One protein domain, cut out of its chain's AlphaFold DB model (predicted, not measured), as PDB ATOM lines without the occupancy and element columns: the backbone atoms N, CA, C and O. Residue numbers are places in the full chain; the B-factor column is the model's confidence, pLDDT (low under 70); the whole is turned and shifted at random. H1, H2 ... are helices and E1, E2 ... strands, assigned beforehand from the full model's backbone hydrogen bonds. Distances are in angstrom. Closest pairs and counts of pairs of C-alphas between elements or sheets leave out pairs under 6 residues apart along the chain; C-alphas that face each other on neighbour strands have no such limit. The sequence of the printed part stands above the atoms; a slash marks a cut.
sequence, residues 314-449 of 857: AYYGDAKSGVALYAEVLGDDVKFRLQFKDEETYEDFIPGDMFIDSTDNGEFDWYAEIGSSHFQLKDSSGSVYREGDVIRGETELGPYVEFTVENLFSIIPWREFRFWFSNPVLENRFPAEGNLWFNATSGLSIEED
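AT A GLANCE: This is residues 314 to 449 of the 857 residues of an uncharacterized protein of Thermococcus cleftensis (strain DSM 27260 / KACC 17922 / CL1) (UniProt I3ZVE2). Two strongly twisted sheets lie face to face as a sandwich, the strands of one crossing those of the other at 45 degrees. At one side the edge strands E1 and E13 come together, at the other E7 runs on into E8, and the short helix H1 sits at one end, on the sheet of five. The printed part has 136 residues, with thirteen named strands and one named helix in the order E1 E2 E3 H1 E4 E5 E6 E7 E8 E9 E10 E11 E12 E13. One sheet runs E1 E2 E3 E9 E8; the larger, of E4 E5 E6 E7 E10 E11 E12 E13, is branched, and both are antiparallel. The class is mostly strand, and the whole is compact and rounded, with a radius of gyration of the C-alphas of 13.8 A and spans of 36 by 30 by 29 A.

HOW THE PARTS SIT: Start at E10, residues 416 to 423, which has three neighbours. On one side find E4, residues 352 to 357, with N 355 and O 420 within hydrogen-bond range at 2.9 A. On the other side lie E12, residues 436 to 439, with N 419 and O 436 at 2.9 A, and E11, residues 428 to 430, with N 421 and O 430 at 2.9 A. E12 forms a hairpin with E13, residues 445 to 448; see N 437 and O 447, 2.9 A. From E4 a meander, each strand the antiparallel neighbour of the one before, leads through E5, residues 366 to 370, and E6, residues 374 to 379, to E7, residues 384 to 389; look at N 354 and O 368, N 367 and O 378, N 377 and O 386, each 2.9 A. In the other sheet E1, residues 314 to 317, E2, residues 323 to 330, and E3, residues 333 to 340, form a second meander, with N 316 and O 325, and N 326 and O 337, at 2.9 A. Next come E9, residues 398 to 405, with N 336 and O 403 at 2.9 A, and E8, residues 391 to 395, with N 393 and O 400 at 2.9 A. The closest C-alphas of E1 and E13, Ala 314 and Ser 445, are 5.1 A apart. H1, residues 343 to 347, is on this sheet at a height of 8.1 A, only just over E3 with 3 of its 5 C-alphas; its O i to N i+4 pair is within hydrogen-bond range.

IN THESE COORDINATES: Find C-alpha 314, where E1 begins, at (27.245, -42.866, 30.709). E10 runs 23.4 A from C-alpha 416 at (36.448, -48.146, 22.722); E9 spans 23.3 A, E3 23.2 A and E2 22.8 A. E13 ends at C-alpha 448, (36.069, -35.546, 26.128).

THE WHOLE: The two C-alphas farthest apart, Ser 381 and Glu 396, are 39.5 A apart. The printed part has no cut and no long link. Confidence is under 70 at residues 331 to 332, 410 to 414 and 441 to 443.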
ATOM      1  N   ALA A 314      26.375 -44.033  30.845       84.75
ATOM      2  CA  ALA A 314      27.245 -42.866  30.709       84.75
ATOM      3  C   ALA A 314      26.431 -41.624  30.333       84.75
ATOM      4  O   ALA A 314      25.352 -41.716  29.736       84.75
ATOM      5  N   TYR A 315      26.958 -40.453  30.683       88.25
ATOM      6  CA  TYR A 315      26.318 -39.168  30.442       88.25
ATOM      7  C   TYR A 315      27.355 -38.091  30.118       88.25
ATOM      8  O   TYR A 315      28.398 -38.041  30.763       88.25
ATOM      9  N   TYR A 316      27.044 -37.215  29.161       92.81
ATOM     10  CA  TYR A 316      27.902 -36.102  28.764       92.81
ATOM     11  C   TYR A 316      27.088 -34.855  28.355       92.81
ATOM     12  O   TYR A 316      26.058 -34.975  27.689       92.81
ATOM     13  N   GLY A 317      27.568 -33.655  28.712       87.31
ATOM     14  CA  GLY A 317      26.945 -32.353  28.411       87.31
ATOM     15  C   GLY A 317      25.922 -31.850  29.449       87.31
ATOM     16  O   GLY A 317      25.776 -32.414  30.535       87.31
ATOM     17  N   ASP A 318      25.176 -30.786  29.125       86.62
ATOM     18  CA  ASP A 318      23.974 -30.356  29.867       86.62
ATOM     19  C   ASP A 318      22.852 -29.983  28.889       86.62
ATOM     20  O   ASP A 318      22.973 -29.076  28.064       86.62
ATOM     21  N   ALA A 319      21.705 -30.646  29.032       80.19
ATOM     22  CA  ALA A 319      20.498 -30.334  28.276       80.19
ATOM     23  C   ALA A 319      20.045 -28.873  28.453       80.19
ATOM     24  O   ALA A 319      19.339 -28.344  27.607       80.19
ATOM     25  N   LYS A 320      20.442 -28.189  29.535       80.00
ATOM     26  CA  LYS A 320      20.119 -26.770  29.763       80.00
ATOM     27  C   LYS A 320      21.071 -25.800  29.068       80.00
ATOM     28  O   LYS A 320      20.686 -24.642  28.898       80.00
ATOM     29  N   SER A 321      22.283 -26.221  28.697       75.69
ATOM     30  CA  SER A 321      23.200 -25.397  27.898       75.69
ATOM     31  C   SER A 321      22.930 -25.569  26.401       75.69
ATOM     32  O   SER A 321      22.910 -24.572  25.681       75.69
ATOM     33  N   GLY A 322      22.588 -26.781  25.949       88.75
ATOM     34  CA  GLY A 322      22.061 -27.008  24.598       88.75
ATOM     35  C   GLY A 322      21.674 -28.457  24.318       88.75
ATOM     36  O   GLY A 322      20.505 -28.758  24.074       88.75
ATOM     37  N   VAL A 323      22.659 -29.351  24.363       91.88
ATOM     38  CA  VAL A 323      22.508 -30.779  24.062       91.88
ATOM     39  C   VAL A 323      23.231 -31.585  25.135       91.88
ATOM     40  O   VAL A 323      24.280 -31.176  25.634       91.88
ATOM     41  N   ALA A 324      22.675 -32.740  25.483       94.19
ATOM     42  CA  ALA A 324      23.356 -33.747  26.276       94.19
ATOM     43  C   ALA A 324      23.094 -35.155  25.742       94.19
ATOM     44  O   ALA A 324      22.025 -35.451  25.202       94.19
ATOM     45  N   LEU A 325      24.073 -36.028  25.935       95.31
ATOM     46  CA  LEU A 325      24.043 -37.426  25.542       95.31
ATOM     47  C   LEU A 325      23.919 -38.309  26.779       95.31
ATOM     48  O   LEU A 325      24.710 -38.198  27.710       95.31
ATOM     49  N   TYR A 326      22.979 -39.246  26.738       92.94
ATOM     50  CA  TYR A 326      22.954 -40.420  27.603       92.94
ATOM     51  C   TYR A 326      23.263 -41.648  26.746       92.94
ATOM     52  O   TYR A 326      22.710 -41.787  25.653       92.94
ATOM     53  N   ALA A 327      24.087 -42.560  27.248       91.25
ATOM     54  CA  ALA A 327      24.293 -43.867  26.638       91.25
ATOM     55  C   ALA A 327      24.132 -44.978  27.680       91.25
ATOM     56  O   ALA A 327      24.447 -44.791  28.852       91.25
ATOM     57  N   GLU A 328      23.642 -46.138  27.257       86.12
ATOM     58  CA  GLU A 328      23.424 -47.304  28.115       86.12
ATOM     59  C   GLU A 328      23.678 -48.580  27.302       86.12
ATOM     60  O   GLU A 328      23.043 -48.801  26.268       86.12
ATOM     61  N   VAL A 329      24.608 -49.428  27.753       74.44
ATOM     62  CA  VAL A 329      24.755 -50.788  27.205       74.44
ATOM     63  C   VAL A 329      23.557 -51.618  27.667       74.44
ATOM     64  O   VAL A 329      23.137 -51.508  28.816       74.44
ATOM     65  N   LEU A 330      23.009 -52.469  26.800       70.06
ATOM     66  CA  LEU A 330      21.876 -53.353  27.084       70.06
ATOM     67  C   LEU A 330      22.145 -54.740  26.478       70.06
ATOM     68  O   LEU A 330      21.759 -55.036  25.354       70.06
ATOM     69  N   GLY A 331      22.838 -55.614  27.212       63.16
ATOM     70  CA  GLY A 331      23.325 -56.880  26.659       63.16
ATOM     71  C   GLY A 331      24.582 -56.657  25.822       63.16
ATOM     72  O   GLY A 331      25.604 -56.211  26.339       63.16
ATOM     73  N   ASP A 332      24.490 -56.970  24.532       64.19
ATOM     74  CA  ASP A 332      25.528 -56.648  23.547       64.19
ATOM     75  C   ASP A 332      25.130 -55.404  22.704       64.19
ATOM     76  O   ASP A 332      25.892 -54.958  21.840       64.19
ATOM     77  N   ASP A 333      23.939 -54.844  22.953       78.31
ATOM     78  CA  ASP A 333      23.370 -53.673  22.280       78.31
ATOM     79  C   ASP A 333      23.795 -52.376  22.988       78.31
ATOM     80  O   ASP A 333      24.084 -52.378  24.187       78.31
ATOM     81  N   VAL A 334      23.792 -51.245  22.275       84.62
ATOM     82  CA  VAL A 334      24.050 -49.923  22.878       84.62
ATOM     83  C   VAL A 334      22.937 -48.952  22.516       84.62
ATOM     84  O   VAL A 334      22.663 -48.709  21.340       84.62
ATOM     85  N   LYS A 335      22.298 -48.390  23.540       92.12
ATOM     86  CA  LYS A 335      21.265 -47.365  23.418       92.12
ATOM     87  C   LYS A 335      21.880 -45.985  23.610       92.12
ATOM     88  O   LYS A 335      22.552 -45.751  24.610       92.12
ATOM     89  N   PHE A 336      21.595 -45.075  22.690       95.00
ATOM     90  CA  PHE A 336      21.980 -43.670  22.751       95.00
ATOM     91  C   PHE A 336      20.725 -42.798  22.816       95.00
ATOM     92  O   PHE A 336      19.735 -43.062  22.132       95.00
ATOM     93  N   ARG A 337      20.761 -41.738  23.625       94.94
ATOM     94  CA  ARG A 337      19.705 -40.728  23.722       94.94
ATOM     95  C   ARG A 337      20.322 -39.338  23.718       94.94
ATOM     96  O   ARG A 337      21.019 -38.977  24.663       94.94
ATOM     97  N   LEU A 338      19.988 -38.544  22.706       95.00
ATOM     98  CA  LEU A 338      20.247 -37.107  22.699       95.00
ATOM     99  C   LEU A 338      19.050 -36.380  23.315       95.00
ATOM    100  O   LEU A 338      17.916 -36.538  22.857       95.00
ATOM    101  N   GLN A 339      19.308 -35.594  24.352       95.19
ATOM    102  CA  GLN A 339      18.357 -34.703  25.009       95.19
ATOM    103  C   GLN A 339      18.715 -33.263  24.635       95.19
ATOM    104  O   GLN A 339      19.843 -32.822  24.854       95.19
ATOM    105  N   PHE A 340      17.744 -32.533  24.099       95.06
ATOM    106  CA  PHE A 340      17.888 -31.154  23.640       95.06
ATOM    107  C   PHE A 340      17.156 -30.210  24.593       95.06
ATOM    108  O   PHE A 340      16.170 -30.596  25.226       95.06
ATOM    109  N   LYS A 341      17.639 -28.970  24.656       94.25
ATOM    110  CA  LYS A 341      17.113 -27.862  25.463       94.25
ATOM    111  C   LYS A 341      15.688 -27.442  25.100       94.25
ATOM    112  O   LYS A 341      14.876 -27.130  25.969       94.25
ATOM    113  N   ASP A 342      15.403 -27.381  23.804       93.44
ATOM    114  CA  ASP A 342      14.153 -26.893  23.221       93.44
ATOM    115  C   ASP A 342      13.985 -27.413  21.778       93.44
ATOM    116  O   ASP A 342      14.870 -28.073  21.232       93.44
ATOM    117  N   GLU A 343      12.819 -27.156  21.175       93.38
ATOM    118  CA  GLU A 343      12.486 -27.616  19.816       93.38
ATOM    119  C   GLU A 343      13.384 -26.982  18.741       93.38
ATOM    120  O   GLU A 343      13.693 -27.640  17.756       93.38
ATOM    121  N   GLU A 344      13.838 -25.741  18.948       93.12
ATOM    122  CA  GLU A 344      14.760 -25.030  18.047       93.12
ATOM    123  C   GLU A 344      16.112 -25.760  18.010       93.12
ATOM    124  O   GLU A 344      16.558 -26.179  16.944       93.12
ATOM    125  N   THR A 345      16.674 -26.078  19.183       92.44
ATOM    126  CA  THR A 345      17.899 -26.889  19.301       92.44
ATOM    127  C   THR A 345      17.719 -28.320  18.757       92.44
ATOM    128  O   THR A 345      18.681 -28.928  18.297       92.44
ATOM    129  N   TYR A 346      16.505 -28.886  18.785       93.25
ATOM    130  CA  TYR A 346      16.217 -30.184  18.159       93.25
ATOM    131  C   TYR A 346      16.169 -30.096  16.621       93.25
ATOM    132  O   TYR A 346      16.780 -30.933  15.956       93.25
ATOM    133  N   GLU A 347      15.480 -29.103  16.040       91.38
ATOM    134  CA  GLU A 347      15.413 -28.914  14.578       91.38
ATOM    135  C   GLU A 347      16.790 -28.554  13.985       91.38
ATOM    136  O   GLU A 347      17.100 -28.953  12.861       91.38
ATOM    137  N   ASP A 348      17.651 -27.891  14.765       90.62
ATOM    138  CA  ASP A 348      19.042 -27.589  14.408       90.62
ATOM    139  C   ASP A 348      19.958 -28.831  14.332       90.62
ATOM    140  O   ASP A 348      20.999 -28.794  13.666       90.62
ATOM    141  N   PHE A 349      19.587 -29.946  14.971       90.31
ATOM    142  CA  PHE A 349      20.410 -31.163  15.062       90.31
ATOM    143  C   PHE A 349      19.800 -32.413  14.407       90.31
ATOM    144  O   PHE A 349      20.554 -33.324  14.073       90.31
ATOM    145  N   ILE A 350      18.474 -32.493  14.233       92.56
ATOM    146  CA  ILE A 350      17.773 -33.689  13.738       92.56
ATOM    147  C   ILE A 350      16.905 -33.338  12.510       92.56
ATOM    148  O   ILE A 350      15.951 -32.566  12.637       92.56
ATOM    149  N   PRO A 351      17.130 -33.952  11.329       92.50
ATOM    150  CA  PRO A 351      18.034 -35.074  11.072       92.50
ATOM    151  C   PRO A 351      19.518 -34.685  11.093       92.50
ATOM    152  O   PRO A 351      19.891 -33.602  10.649       92.50
ATOM    153  N   GLY A 352      20.344 -35.614  11.564       93.94
ATOM    154  CA  GLY A 352      21.794 -35.477  11.676       93.94
ATOM    155  C   GLY A 352      22.458 -36.842  11.841       93.94
ATOM    156  O   GLY A 352      21.772 -37.862  11.899       93.94
ATOM    157  N   ASP A 353      23.782 -36.859  11.929       95.19
ATOM    158  CA  ASP A 353      24.600 -38.068  11.886       95.19
ATOM    159  C   ASP A 353      25.433 -38.236  13.167       95.19
ATOM    160  O   ASP A 353      25.883 -37.256  13.767       95.19
ATOM    161  N   MET A 354      25.677 -39.487  13.571       95.25
ATOM    162  CA  MET A 354      26.689 -39.857  14.571       95.25
ATOM    163  C   MET A 354      27.882 -40.506  13.868       95.25
ATOM    164  O   MET A 354      27.752 -41.612  13.349       95.25
ATOM    165  N   PHE A 355      29.033 -39.843  13.857       94.31
ATOM    166  CA  PHE A 355      30.265 -40.324  13.227       94.31
ATOM    167  C   PHE A 355      31.120 -41.112  14.222       94.31
ATOM    168  O   PHE A 355      31.191 -40.744  15.393       94.31
ATOM    169  N   ILE A 356      31.759 -42.191  13.759       92.81
ATOM    170  CA  ILE A 356      32.505 -43.150  14.585       92.81
ATOM    171  C   ILE A 356      33.891 -43.394  13.978       92.81
ATOM    172  O   ILE A 356      33.999 -43.891  12.857       92.81
ATOM    173  N   ASP A 357      34.936 -43.106  14.748       90.69
ATOM    174  CA  ASP A 357      36.351 -43.353  14.451       90.69
ATOM    175  C   ASP A 357      36.890 -44.387  15.458       90.69
ATOM    176  O   ASP A 357      37.119 -44.087  16.631       90.69
ATOM    177  N   SER A 358      37.028 -45.639  15.016       83.94
ATOM    178  CA  SER A 358      37.503 -46.769  15.829       83.94
ATOM    179  C   SER A 358      38.923 -47.206  15.478       83.94
ATOM    180  O   SER A 358      39.607 -47.813  16.298       83.94
ATOM    181  N   THR A 359      39.372 -46.917  14.256       81.62
ATOM    182  CA  THR A 359      40.769 -47.096  13.854       81.62
ATOM    183  C   THR A 359      41.681 -46.007  14.432       81.62
ATOM    184  O   THR A 359      42.898 -46.120  14.303       81.62
ATOM    185  N   ASP A 360      41.094 -45.018  15.119       80.81
ATOM    186  CA  ASP A 360      41.734 -43.906  15.821       80.81
ATOM    187  C   ASP A 360      42.668 -43.143  14.880       80.81
ATOM    188  O   ASP A 360      43.883 -43.082  15.086       80.81
ATOM    189  N   ASN A 361      42.096 -42.598  13.803       81.50
ATOM    190  CA  ASN A 361      42.846 -41.947  12.724       81.50
ATOM    191  C   ASN A 361      42.405 -40.498  12.407       81.50
ATOM    192  O   ASN A 361      43.125 -39.790  11.705       81.50
ATOM    193  N   GLY A 362      41.268 -40.038  12.947       79.50
ATOM    194  CA  GLY A 362      40.700 -38.699  12.728       79.50
ATOM    195  C   GLY A 362      39.625 -38.616  11.629       79.50
ATOM    196  O   GLY A 362      38.876 -37.634  11.572       79.50
ATOM    197  N   GLU A 363      39.505 -39.638  10.786       86.00
ATOM    198  CA  GLU A 363      38.396 -39.882   9.858       86.00
ATOM    199  C   GLU A 363      37.426 -40.922  10.448       86.00
ATOM    200  O   GLU A 363      37.775 -41.676  11.353       86.00
ATOM    201  N   PHE A 364      36.189 -40.978   9.949       89.12
ATOM    202  CA  PHE A 364      35.192 -41.937  10.433       89.12
ATOM    203  C   PHE A 364      35.229 -43.261   9.650       89.12
ATOM    204  O   PHE A 364      35.205 -43.280   8.418       89.12
ATOM    205  N   ASP A 365      35.205 -44.383  10.371       88.25
ATOM    206  CA  ASP A 365      34.999 -45.720   9.805       88.25
ATOM    207  C   ASP A 365      33.512 -45.928   9.438       88.25
ATOM    208  O   ASP A 365      33.175 -46.454   8.370       88.25
ATOM    209  N   TRP A 366      32.614 -45.468  10.322       90.50
ATOM    210  CA  TRP A 366      31.156 -45.555  10.179       90.50
ATOM    211  C   TRP A 366      30.460 -44.247  10.545       90.50
ATOM    212  O   TRP A 366      30.979 -43.427  11.302       90.50
ATOM    213  N   TYR A 367      29.233 -44.094  10.062       93.50
ATOM    214  CA  TYR A 367      28.319 -43.042  10.478       93.50
ATOM    215  C   TYR A 367      26.893 -43.593  10.606       93.50
ATOM    216  O   TYR A 367      26.474 -44.453   9.828       93.50
ATOM    217  N   ALA A 368      26.144 -43.142  11.611       94.06
ATOM    218  CA  ALA A 368      24.734 -43.472  11.780       94.06
ATOM    219  C   ALA A 368      23.863 -42.270  11.418       94.06
ATOM    220  O   ALA A 368      23.856 -41.285  12.149       94.06
ATOM    221  N   GLU A 369      23.110 -42.377  10.322       95.00
ATOM    222  CA  GLU A 369      22.101 -41.383   9.936       95.00
ATOM    223  C   GLU A 369      20.916 -41.472  10.903       95.00
ATOM    224  O   GLU A 369      20.277 -42.524  10.981       95.00
ATOM    225  N   ILE A 370      20.601 -40.393  11.624       95.25
ATOM    226  CA  ILE A 370      19.532 -40.322  12.632       95.25
ATOM    227  C   ILE A 370      18.409 -39.423  12.103       95.25
ATOM    228  O   ILE A 370      18.484 -38.194  12.104       95.25
ATOM    229  N   GLY A 371      17.328 -40.055  11.647       90.19
ATOM    230  CA  GLY A 371      16.091 -39.384  11.260       90.19
ATOM    231  C   GLY A 371      15.112 -39.232  12.426       90.19
ATOM    232  O   GLY A 371      15.285 -39.799  13.499       90.19
ATOM    233  N   SER A 372      14.002 -38.532  12.190       82.88
ATOM    234  CA  SER A 372      12.950 -38.300  13.197       82.88
ATOM    235  C   SER A 372      12.120 -39.539  13.578       82.88
ATOM    236  O   SER A 372      11.262 -39.447  14.457       82.88
ATOM    237  N   SER A 373      12.339 -40.683  12.917       87.75
ATOM    238  CA  SER A 373      11.657 -41.954  13.211       87.75
ATOM    239  C   SER A 373      12.468 -43.221  12.909       87.75
ATOM    240  O   SER A 373      11.987 -44.309  13.203       87.75
ATOM    241  N   HIS A 374      13.656 -43.120  12.304       93.19
ATOM    242  CA  HIS A 374      14.517 -44.266  11.984       93.19
ATOM    243  C   HIS A 374      15.995 -43.877  12.065       93.19
ATOM    244  O   HIS A 374      16.325 -42.712  11.829       93.19
ATOM    245  N   PHE A 375      16.883 -44.841  12.292       95.62
ATOM    246  CA  PHE A 375      18.320 -44.668  12.089       95.62
ATOM    247  C   PHE A 375      18.894 -45.741  11.154       95.62
ATOM    248  O   PHE A 375      18.334 -46.835  11.045       95.62
ATOM    249  N   GLN A 376      20.017 -45.443  10.497       95.81
ATOM    250  CA  GLN A 376      20.795 -46.410   9.712       95.81
ATOM    251  C   GLN A 376      22.300 -46.233   9.957       95.81
ATOM    252  O   GLN A 376      22.862 -45.208   9.584       95.81
ATOM    253  N   LEU A 377      22.956 -47.248  10.528       93.12
ATOM    254  CA  LEU A 377      24.416 -47.309  10.681       93.12
ATOM    255  C   LEU A 377      25.059 -47.825   9.388       93.12
ATOM    256  O   LEU A 377      24.748 -48.936   8.942       93.12
ATOM    257  N   LYS A 378      25.963 -47.031   8.813       91.88
ATOM    258  CA  LYS A 378      26.614 -47.242   7.513       91.88
ATOM    259  C   LYS A 378      28.130 -47.140   7.631       91.88
ATOM    260  O   LYS A 378      28.630 -46.428   8.494       91.88
ATOM    261  N   ASP A 379      28.865 -47.827   6.761       87.19
ATOM    262  CA  ASP A 379      30.291 -47.537   6.541       87.19
ATOM    263  C   ASP A 379      30.487 -46.354   5.576       87.19
ATOM    264  O   ASP A 379      29.542 -45.889   4.933       87.19
ATOM    265  N   SER A 380      31.730 -45.905   5.407       80.62
ATOM    266  CA  SER A 380      32.111 -44.877   4.424       80.62
ATOM    267  C   SER A 380      31.837 -45.241   2.948       80.62
ATOM    268  O   SER A 380      31.930 -44.374   2.076       80.62
ATOM    269  N   SER A 381      31.438 -46.484   2.633       85.69
ATOM    270  CA  SER A 381      30.943 -46.884   1.302       85.69
ATOM    271  C   SER A 381      29.426 -46.697   1.126       85.69
ATOM    272  O   SER A 381      28.913 -46.826   0.010       85.69
ATOM    273  N   GLY A 382      28.704 -46.389   2.210       84.25
ATOM    274  CA  GLY A 382      27.243 -46.322   2.269       84.25
ATOM    275  C   GLY A 382      26.562 -47.681   2.482       84.25
ATOM    276  O   GLY A 382      25.346 -47.791   2.299       84.25
ATOM    277  N   SER A 383      27.312 -48.726   2.848       88.25
ATOM    278  CA  SER A 383      26.768 -50.060   3.126       88.25
ATOM    279  C   SER A 383      26.134 -50.092   4.518       88.25
ATOM    280  O   SER A 383      26.798 -49.785   5.500       88.25
ATOM    281  N   VAL A 384      24.853 -50.468   4.616       90.31
ATOM    282  CA  VAL A 384      24.099 -50.504   5.887       90.31
ATOM    283  C   VAL A 384      24.429 -51.768   6.690       90.31
ATOM    284  O   VAL A 384      24.265 -52.881   6.191       90.31
ATOM    285  N   TYR A 385      24.825 -51.595   7.954       85.62
ATOM    286  CA  TYR A 385      25.126 -52.676   8.904       85.62
ATOM    287  C   TYR A 385      24.018 -52.900   9.939       85.62
ATOM    288  O   TYR A 385      23.821 -54.036  10.382       85.62
ATOM    289  N   ARG A 386      23.302 -51.836  10.325       87.06
ATOM    290  CA  ARG A 386      22.101 -51.867  11.181       87.06
ATOM    291  C   ARG A 386      21.127 -50.779  10.767       87.06
ATOM    292  O   ARG A 386      21.537 -49.715  10.315       87.06
ATOM    293  N   GLU A 387      19.854 -51.039  11.010       92.88
ATOM    294  CA  GLU A 387      18.782 -50.054  10.955       92.88
ATOM    295  C   GLU A 387      17.773 -50.350  12.068       92.88
ATOM    296  O   GLU A 387      17.686 -51.488  12.534       92.88
ATOM    297  N   GLY A 388      17.031 -49.336  12.503       91.88
ATOM    298  CA  GLY A 388      16.032 -49.471  13.560       91.88
ATOM    299  C   GLY A 388      15.217 -48.196  13.756       91.88
ATOM    300  O   GLY A 388      15.479 -47.175  13.118       91.88
ATOM    301  N   ASP A 389      14.216 -48.256  14.631       94.50
ATOM    302  CA  ASP A 389      13.350 -47.114  14.933       94.50
ATOM    303  C   ASP A 389      14.067 -46.068  15.809       94.50
ATOM    304  O   ASP A 389      14.894 -46.402  16.661       94.50
ATOM    305  N   VAL A 390      13.707 -44.793  15.632       94.88
ATOM    306  CA  VAL A 390      14.089 -43.689  16.534       94.88
ATOM    307  C   VAL A 390      12.868 -43.271  17.344       94.88
ATOM    308  O   VAL A 390      11.833 -42.890  16.793       94.88
ATOM    309  N   ILE A 391      12.996 -43.307  18.669       94.81
ATOM    310  CA  ILE A 391      11.970 -42.873  19.614       94.81
ATOM    311  C   ILE A 391      12.181 -41.387  19.905       94.81
ATOM    312  O   ILE A 391      13.035 -41.023  20.711       94.81
ATOM    313  N   ARG A 392      11.378 -40.517  19.283       93.44
ATOM    314  CA  ARG A 392      11.253 -39.120  19.719       93.44
ATOM    315  C   ARG A 392      10.310 -39.016  20.922       93.44
ATOM    316  O   ARG A 392       9.208 -39.567  20.898       93.44
ATOM    317  N   GLY A 393      10.698 -38.238  21.929       92.00
ATOM    318  CA  GLY A 393       9.855 -37.881  23.070       92.00
ATOM    319  C   GLY A 393      10.165 -36.492  23.631       92.00
ATOM    320  O   GLY A 393      10.847 -35.689  23.000       92.00
ATOM    321  N   GLU A 394       9.637 -36.205  24.821       90.81
ATOM    322  CA  GLU A 394       9.798 -34.928  25.527       90.81
ATOM    323  C   GLU A 394       9.876 -35.185  27.043       90.81
ATOM    324  O   GLU A 394       9.200 -36.081  27.560       90.81
ATOM    325  N   THR A 395      10.725 -34.439  27.753       88.62
ATOM    326  CA  THR A 395      10.902 -34.491  29.216       88.62
ATOM    327  C   THR A 395      10.803 -33.085  29.821       88.62
ATOM    328  O   THR A 395      10.696 -32.093  29.105       88.62
ATOM    329  N   GLU A 396      10.905 -32.964  31.150       84.75
ATOM    330  CA  GLU A 396      11.047 -31.658  31.822       84.75
ATOM    331  C   GLU A 396      12.346 -30.904  31.445       84.75
ATOM    332  O   GLU A 396      12.502 -29.743  31.824       84.75
ATOM    333  N   LEU A 397      13.266 -31.540  30.705       84.19
ATOM    334  CA  LEU A 397      14.499 -30.944  30.176       84.19
ATOM    335  C   LEU A 397      14.409 -30.557  28.685       84.19
ATOM    336  O   LEU A 397      15.382 -30.019  28.170       84.19
ATOM    337  N   GLY A 398      13.278 -30.815  28.010       89.75
ATOM    338  CA  GLY A 398      13.058 -30.526  26.584       89.75
ATOM    339  C   GLY A 398      12.813 -31.779  25.720       89.75
ATOM    340  O   GLY A 398      12.606 -32.875  26.261       89.75
ATOM    341  N   PRO A 399      12.816 -31.664  24.379       94.56
ATOM    342  CA  PRO A 399      12.656 -32.802  23.471       94.56
ATOM    343  C   PRO A 399      13.885 -33.726  23.463       94.56
ATOM    344  O   PRO A 399      15.011 -33.294  23.694       94.56
ATOM    345  N   TYR A 400      13.684 -35.011  23.165       94.81
ATOM    346  CA  TYR A 400      14.768 -35.989  22.999       94.81
ATOM    347  C   TYR A 400      14.518 -36.932  21.821       94.81
ATOM    348  O   TYR A 400      13.369 -37.165  21.437       94.81
ATOM    349  N   VAL A 401      15.592 -37.534  21.306       95.25
ATOM    350  CA  VAL A 401      15.534 -38.746  20.475       95.25
ATOM    351  C   VAL A 401      16.424 -39.840  21.051       95.25
ATOM    352  O   VAL A 401      17.545 -39.583  21.484       95.25
ATOM    353  N   GLU A 402      15.900 -41.061  21.068       95.69
ATOM    354  CA  GLU A 402      16.550 -42.277  21.556       95.69
ATOM    355  C   GLU A 402      16.566 -43.351  20.461       95.69
ATOM    356  O   GLU A 402      15.569 -43.544  19.764       95.69
ATOM    357  N   PHE A 403      17.688 -44.054  20.315       95.06
ATOM    358  CA  PHE A 403      17.859 -45.168  19.383       95.06
ATOM    359  C   PHE A 403      18.777 -46.241  19.979       95.06
ATOM    360  O   PHE A 403      19.627 -45.946  20.819       95.06
ATOM    361  N   THR A 404      18.618 -47.489  19.536       92.50
ATOM    362  CA  THR A 404      19.419 -48.628  20.012       92.50
ATOM    363  C   THR A 404      20.107 -49.309  18.841       92.50
ATOM    364  O   THR A 404      19.443 -49.779  17.919       92.50
ATOM    365  N   VAL A 405      21.436 -49.400  18.889       87.44
ATOM    366  CA  VAL A 405      22.223 -50.151  17.911       87.44
ATOM    367  C   VAL A 405      22.392 -51.587  18.401       87.44
ATOM    368  O   VAL A 405      23.191 -51.861  19.299       87.44
ATOM    369  N   GLU A 406      21.628 -52.505  17.806       78.31
ATOM    370  CA  GLU A 406      21.675 -53.932  18.138       78.31
ATOM    371  C   GLU A 406      23.061 -54.536  17.858       78.31
ATOM    372  O   GLU A 406      23.574 -54.487  16.735       78.31
ATOM    373  N   ASN A 407      23.655 -55.171  18.865       71.00
ATOM    374  CA  ASN A 407      24.932 -55.873  18.806       71.00
ATOM    375  C   ASN A 407      26.060 -55.030  18.162       71.00
ATOM    376  O   ASN A 407      26.691 -55.462  17.189       71.00
ATOM    377  N   LEU A 408      26.269 -53.805  18.669       76.19
ATOM    378  CA  LEU A 408      27.227 -52.811  18.147       76.19
ATOM    379  C   LEU A 408      28.649 -53.387  18.027       76.19
ATOM    380  O   LEU A 408      29.301 -53.249  16.991       76.19
ATOM    381  N   PHE A 409      29.090 -54.109  19.059       72.50
ATOM    382  CA  PHE A 409      30.425 -54.710  19.170       72.50
ATOM    383  C   PHE A 409      30.640 -55.948  18.268       72.50
ATOM    384  O   PHE A 409      31.663 -56.620  18.362       72.50
ATOM    385  N   SER A 410      29.686 -56.275  17.383       66.25
ATOM    386  CA  SER A 410      29.904 -57.195  16.248       66.25
ATOM    387  C   SER A 410      30.148 -56.483  14.914       66.25
ATOM    388  O   SER A 410      30.241 -57.144  13.877       66.25
ATOM    389  N   ILE A 411      30.208 -55.150  14.934       69.12
ATOM    390  CA  ILE A 411      30.435 -54.270  13.782       69.12
ATOM    391  C   ILE A 411      31.721 -53.485  14.026       69.12
ATOM    392  O   ILE A 411      32.674 -53.614  13.263       69.12
ATOM    393  N   ILE A 412      31.753 -52.744  15.138       68.69
ATOM    394  CA  ILE A 412      32.953 -52.093  15.654       68.69
ATOM    395  C   ILE A 412      33.789 -53.183  16.344       68.69
ATOM    396  O   ILE A 412      33.264 -53.846  17.242       68.69
ATOM    397  N   PRO A 413      35.053 -53.416  15.940       58.31
ATOM    398  CA  PRO A 413      35.882 -54.485  16.505       58.31
ATOM    399  C   PRO A 413      36.389 -54.165  17.919       58.31
ATOM    400  O   PRO A 413      36.780 -55.072  18.653       58.31
ATOM    401  N   TRP A 414      36.376 -52.888  18.298       69.62
ATOM    402  CA  TRP A 414      36.821 -52.381  19.590       69.62
ATOM    403  C   TRP A 414      35.625 -52.001  20.470       69.62
ATOM    404  O   TRP A 414      34.575 -51.585  19.979       69.62
ATOM    405  N   ARG A 415      35.789 -52.120  21.792       72.31
ATOM    406  CA  ARG A 415      34.807 -51.626  22.779       72.31
ATOM    407  C   ARG A 415      35.069 -50.171  23.185       72.31
ATOM    408  O   ARG A 415      34.384 -49.655  24.062       72.31
ATOM    409  N   GLU A 416      36.033 -49.532  22.529       80.00
ATOM    410  CA  GLU A 416      36.448 -48.146  22.722       80.00
ATOM    411  C   GLU A 416      36.581 -47.484  21.348       80.00
ATOM    412  O   GLU A 416      37.027 -48.143  20.405       80.00
ATOM    413  N   PHE A 417      36.142 -46.233  21.207       87.69
ATOM    414  CA  PHE A 417      36.212 -45.480  19.950       87.69
ATOM    415  C   PHE A 417      35.971 -43.979  20.166       87.69
ATOM    416  O   PHE A 417      35.274 -43.567  21.095       87.69
ATOM    417  N   ARG A 418      36.483 -43.157  19.248       92.81
ATOM    418  CA  ARG A 418      36.144 -41.736  19.131       92.81
ATOM    419  C   ARG A 418      34.809 -41.586  18.403       92.81
ATOM    420  O   ARG A 418      34.538 -42.294  17.435       92.81
ATOM    421  N   PHE A 419      33.975 -40.642  18.828       94.81
ATOM    422  CA  PHE A 419      32.730 -40.310  18.131       94.81
ATOM    423  C   PHE A 419      32.299 -38.855  18.345       94.81
ATOM    424  O   PHE A 419      32.738 -38.181  19.277       94.81
ATOM    425  N   TRP A 420      31.435 -38.358  17.462       94.69
ATOM    426  CA  TRP A 420      30.760 -37.063  17.600       94.69
ATOM    427  C   TRP A 420      29.421 -37.088  16.856       94.69
ATOM    428  O   TRP A 420      29.193 -37.927  15.983       94.69
ATOM    429  N   PHE A 421      28.533 -36.153  17.186       94.69
ATOM    430  CA  PHE A 421      27.299 -35.916  16.438       94.69
ATOM    431  C   PHE A 421      27.413 -34.628  15.626       94.69
ATOM    432  O   PHE A 421      28.064 -33.671  16.053       94.69
ATOM    433  N   SER A 422      26.758 -34.566  14.469       93.56
ATOM    434  CA  SER A 422      26.684 -33.342  13.670       93.56
ATOM    435  C   SER A 422      25.434 -33.297  12.790       93.56
ATOM    436  O   SER A 422      24.876 -34.330  12.437       93.56
ATOM    437  N   ASN A 423      25.005 -32.094  12.407       91.81
ATOM    438  CA  ASN A 423      24.079 -31.875  11.301       91.81
ATOM    439  C   ASN A 423      24.866 -31.346  10.084       91.81
ATOM    440  O   ASN A 423      25.147 -30.144  10.023       91.81
ATOM    441  N   PRO A 424      25.177 -32.196   9.084       81.00
ATOM    442  CA  PRO A 424      25.902 -31.812   7.868       81.00
ATOM    443  C   PRO A 424      25.333 -30.639   7.060       81.00
ATOM    444  O   PRO A 424      26.034 -30.093   6.212       81.00
ATOM    445  N   VAL A 425      24.055 -30.294   7.245       85.94
ATOM    446  CA  VAL A 425      23.355 -29.271   6.448       85.94
ATOM    447  C   VAL A 425      23.365 -27.902   7.133       85.94
ATOM    448  O   VAL A 425      23.293 -26.882   6.448       85.94
ATOM    449  N   LEU A 426      23.452 -27.879   8.466       87.50
ATOM    450  CA  LEU A 426      23.493 -26.658   9.281       87.50
ATOM    451  C   LEU A 426      24.869 -26.406   9.921       87.50
ATOM    452  O   LEU A 426      25.047 -25.395  10.590       87.50
ATOM    453  N   GLU A 427      25.830 -27.310   9.708       86.50
ATOM    454  CA  GLU A 427      27.204 -27.280  10.241       86.50
ATOM    455  C   GLU A 427      27.296 -27.325  11.788       86.50
ATOM    456  O   GLU A 427      28.369 -27.158  12.364       86.50
ATOM    457  N   ASN A 428      26.189 -27.641  12.472       88.81
ATOM    458  CA  ASN A 428      26.136 -27.845  13.924       88.81
ATOM    459  C   ASN A 428      26.867 -29.138  14.339       88.81
ATOM    460  O   ASN A 428      26.750 -30.164  13.665       88.81
ATOM    461  N   ARG A 429      27.576 -29.126  15.477       90.62
ATOM    462  CA  ARG A 429      28.324 -30.272  16.041       90.62
ATOM    463  C   ARG A 429      28.054 -30.418  17.541       90.62
ATOM    464  O   ARG A 429      27.872 -29.420  18.234       90.62
ATOM    465  N   PHE A 430      28.055 -31.651  18.042       92.38
ATOM    466  CA  PHE A 430      28.051 -31.959  19.471       92.38
ATOM    467  C   PHE A 430      29.090 -33.053  19.808       92.38
ATOM    468  O   PHE A 430      29.000 -34.151  19.248       92.38
ATOM    469  N   PRO A 431      30.034 -32.799  20.740       91.19
ATOM    470  CA  PRO A 431      30.347 -31.502  21.358       91.19
ATOM    471  C   PRO A 431      30.797 -30.465  20.317       91.19
ATOM    472  O   PRO A 431      31.242 -30.820  19.230       91.19
ATOM    473  N   ALA A 432      30.662 -29.177  20.637       86.88
ATOM    474  CA  ALA A 432      31.028 -28.095  19.717       86.88
ATOM    475  C   ALA A 432      32.553 -27.895  19.593       86.88
ATOM    476  O   ALA A 432      33.036 -27.463  18.549       86.88
ATOM    477  N   GLU A 433      33.298 -28.227  20.651       85.50
ATOM    478  CA  GLU A 433      34.713 -27.868  20.836       85.50
ATOM    479  C   GLU A 433      35.638 -29.104  20.903       85.50
ATOM    480  O   GLU A 433      36.785 -29.007  21.332       85.50
ATOM    481  N   GLY A 434      35.164 -30.277  20.455       88.50
ATOM    482  CA  GLY A 434      35.927 -31.523  20.561       88.50
ATOM    483  C   GLY A 434      35.342 -32.744  19.844       88.50
ATOM    484  O   GLY A 434      34.482 -32.654  18.960       88.50
ATOM    485  N   ASN A 435      35.803 -33.909  20.303       93.31
ATOM    486  CA  ASN A 435      35.197 -35.224  20.089       93.31
ATOM    487  C   ASN A 435      34.891 -35.859  21.454       93.31
ATOM    488  O   ASN A 435      35.409 -35.411  22.478       93.31
ATOM    489  N   LEU A 436      34.114 -36.941  21.462       94.50
ATOM    490  CA  LEU A 436      33.927 -37.792  22.634       94.50
ATOM    491  C   LEU A 436      34.733 -39.081  22.494       94.50
ATOM    492  O   LEU A 436      34.806 -39.654  21.405       94.50
ATOM    493  N   TRP A 437      35.281 -39.563  23.605       92.62
ATOM    494  CA  TRP A 437      35.808 -40.918  23.722       92.62
ATOM    495  C   TRP A 437      34.752 -41.806  24.382       92.62
ATOM    496  O   TRP A 437      34.298 -41.530  25.492       92.62
ATOM    497  N   PHE A 438      34.328 -42.854  23.683       88.88
ATOM    498  CA  PHE A 438      33.481 -43.920  24.211       88.88
ATOM    499  C   PHE A 438      34.389 -45.034  24.726       88.88
ATOM    500  O   PHE A 438      35.228 -45.522  23.973       88.88
ATOM    501  N   ASN A 439      34.186 -45.497  25.958       82.19
ATOM    502  CA  ASN A 439      34.798 -46.724  26.462       82.19
ATOM    503  C   ASN A 439      33.708 -47.609  27.074       82.19
ATOM    504  O   ASN A 439      32.886 -47.137  27.851       82.19
ATOM    505  N   ALA A 440      33.677 -48.891  26.707       71.62
ATOM    506  CA  ALA A 440      32.814 -49.902  27.313       71.62
ATOM    507  C   ALA A 440      33.577 -51.166  27.756       71.62
ATOM    508  O   ALA A 440      32.940 -52.177  28.055       71.62
ATOM    509  N   THR A 441      34.913 -51.150  27.785       59.66
ATOM    510  CA  THR A 441      35.769 -52.311  28.085       59.66
ATOM    511  C   THR A 441      35.498 -52.856  29.486       59.66
ATOM    512  O   THR A 441      34.981 -53.970  29.613       59.66
ATOM    513  N   SER A 442      35.771 -52.054  30.517       52.09
ATOM    514  CA  SER A 442      35.540 -52.411  31.929       52.09
ATOM    515  C   SER A 442      34.185 -51.926  32.451       52.09
ATOM    516  O   SER A 442      33.678 -52.441  33.436       52.09
ATOM    517  N   GLY A 443      33.581 -50.951  31.775       60.44
ATOM    518  CA  GLY A 443      32.315 -50.306  32.113       60.44
ATOM    519  C   GLY A 443      32.049 -49.189  31.114       60.44
ATOM    520  O   GLY A 443      32.986 -48.748  30.456       60.44
ATOM    521  N   LEU A 444      30.797 -48.752  30.969       73.69
ATOM    522  CA  LEU A 444      30.473 -47.677  30.031       73.69
ATOM    523  C   LEU A 444      30.839 -46.307  30.620       73.69
ATOM    524  O   LEU A 444      30.201 -45.858  31.573       73.69
ATOM    525  N   SER A 445      31.800 -45.626  30.002       79.62
ATOM    526  CA  SER A 445      32.117 -44.213  30.213       79.62
ATOM    527  C   SER A 445      32.126 -43.450  28.884       79.62
ATOM    528  O   SER A 445      32.336 -44.017  27.808       79.62
ATOM    529  N   ILE A 446      31.841 -42.149  28.966       88.56
ATOM    530  CA  ILE A 446      31.953 -41.197  27.859       88.56
ATOM    531  C   ILE A 446      32.628 -39.945  28.417       88.56
ATOM    532  O   ILE A 446      32.128 -39.361  29.377       88.56
ATOM    533  N   GLU A 447      33.746 -39.553  27.817       90.38
ATOM    534  CA  GLU A 447      34.553 -38.388  28.198       90.38
ATOM    535  C   GLU A 447      34.869 -37.512  26.974       90.38
ATOM    536  O   GLU A 447      34.610 -37.905  25.834       90.38
ATOM    537  N   GLU A 448      35.434 -36.326  27.194       91.62
ATOM    538  CA  GLU A 448      36.069 -35.546  26.128       91.62
ATOM    539  C   GLU A 448      37.343 -36.248  25.647       91.62
ATOM    540  O   GLU A 448      38.179 -36.652  26.452       91.62
ATOM    541  N   ASP A 449      37.526 -36.355  24.330       92.19
ATOM    542  CA  ASP A 449      38.749 -36.910  23.745       92.19
ATOM    543  C   ASP A 449      39.880 -35.864  23.730       92.19
ATOM    544  O   ASP A 449      40.304 -35.371  22.677       92.19
TER     545      ASP A 449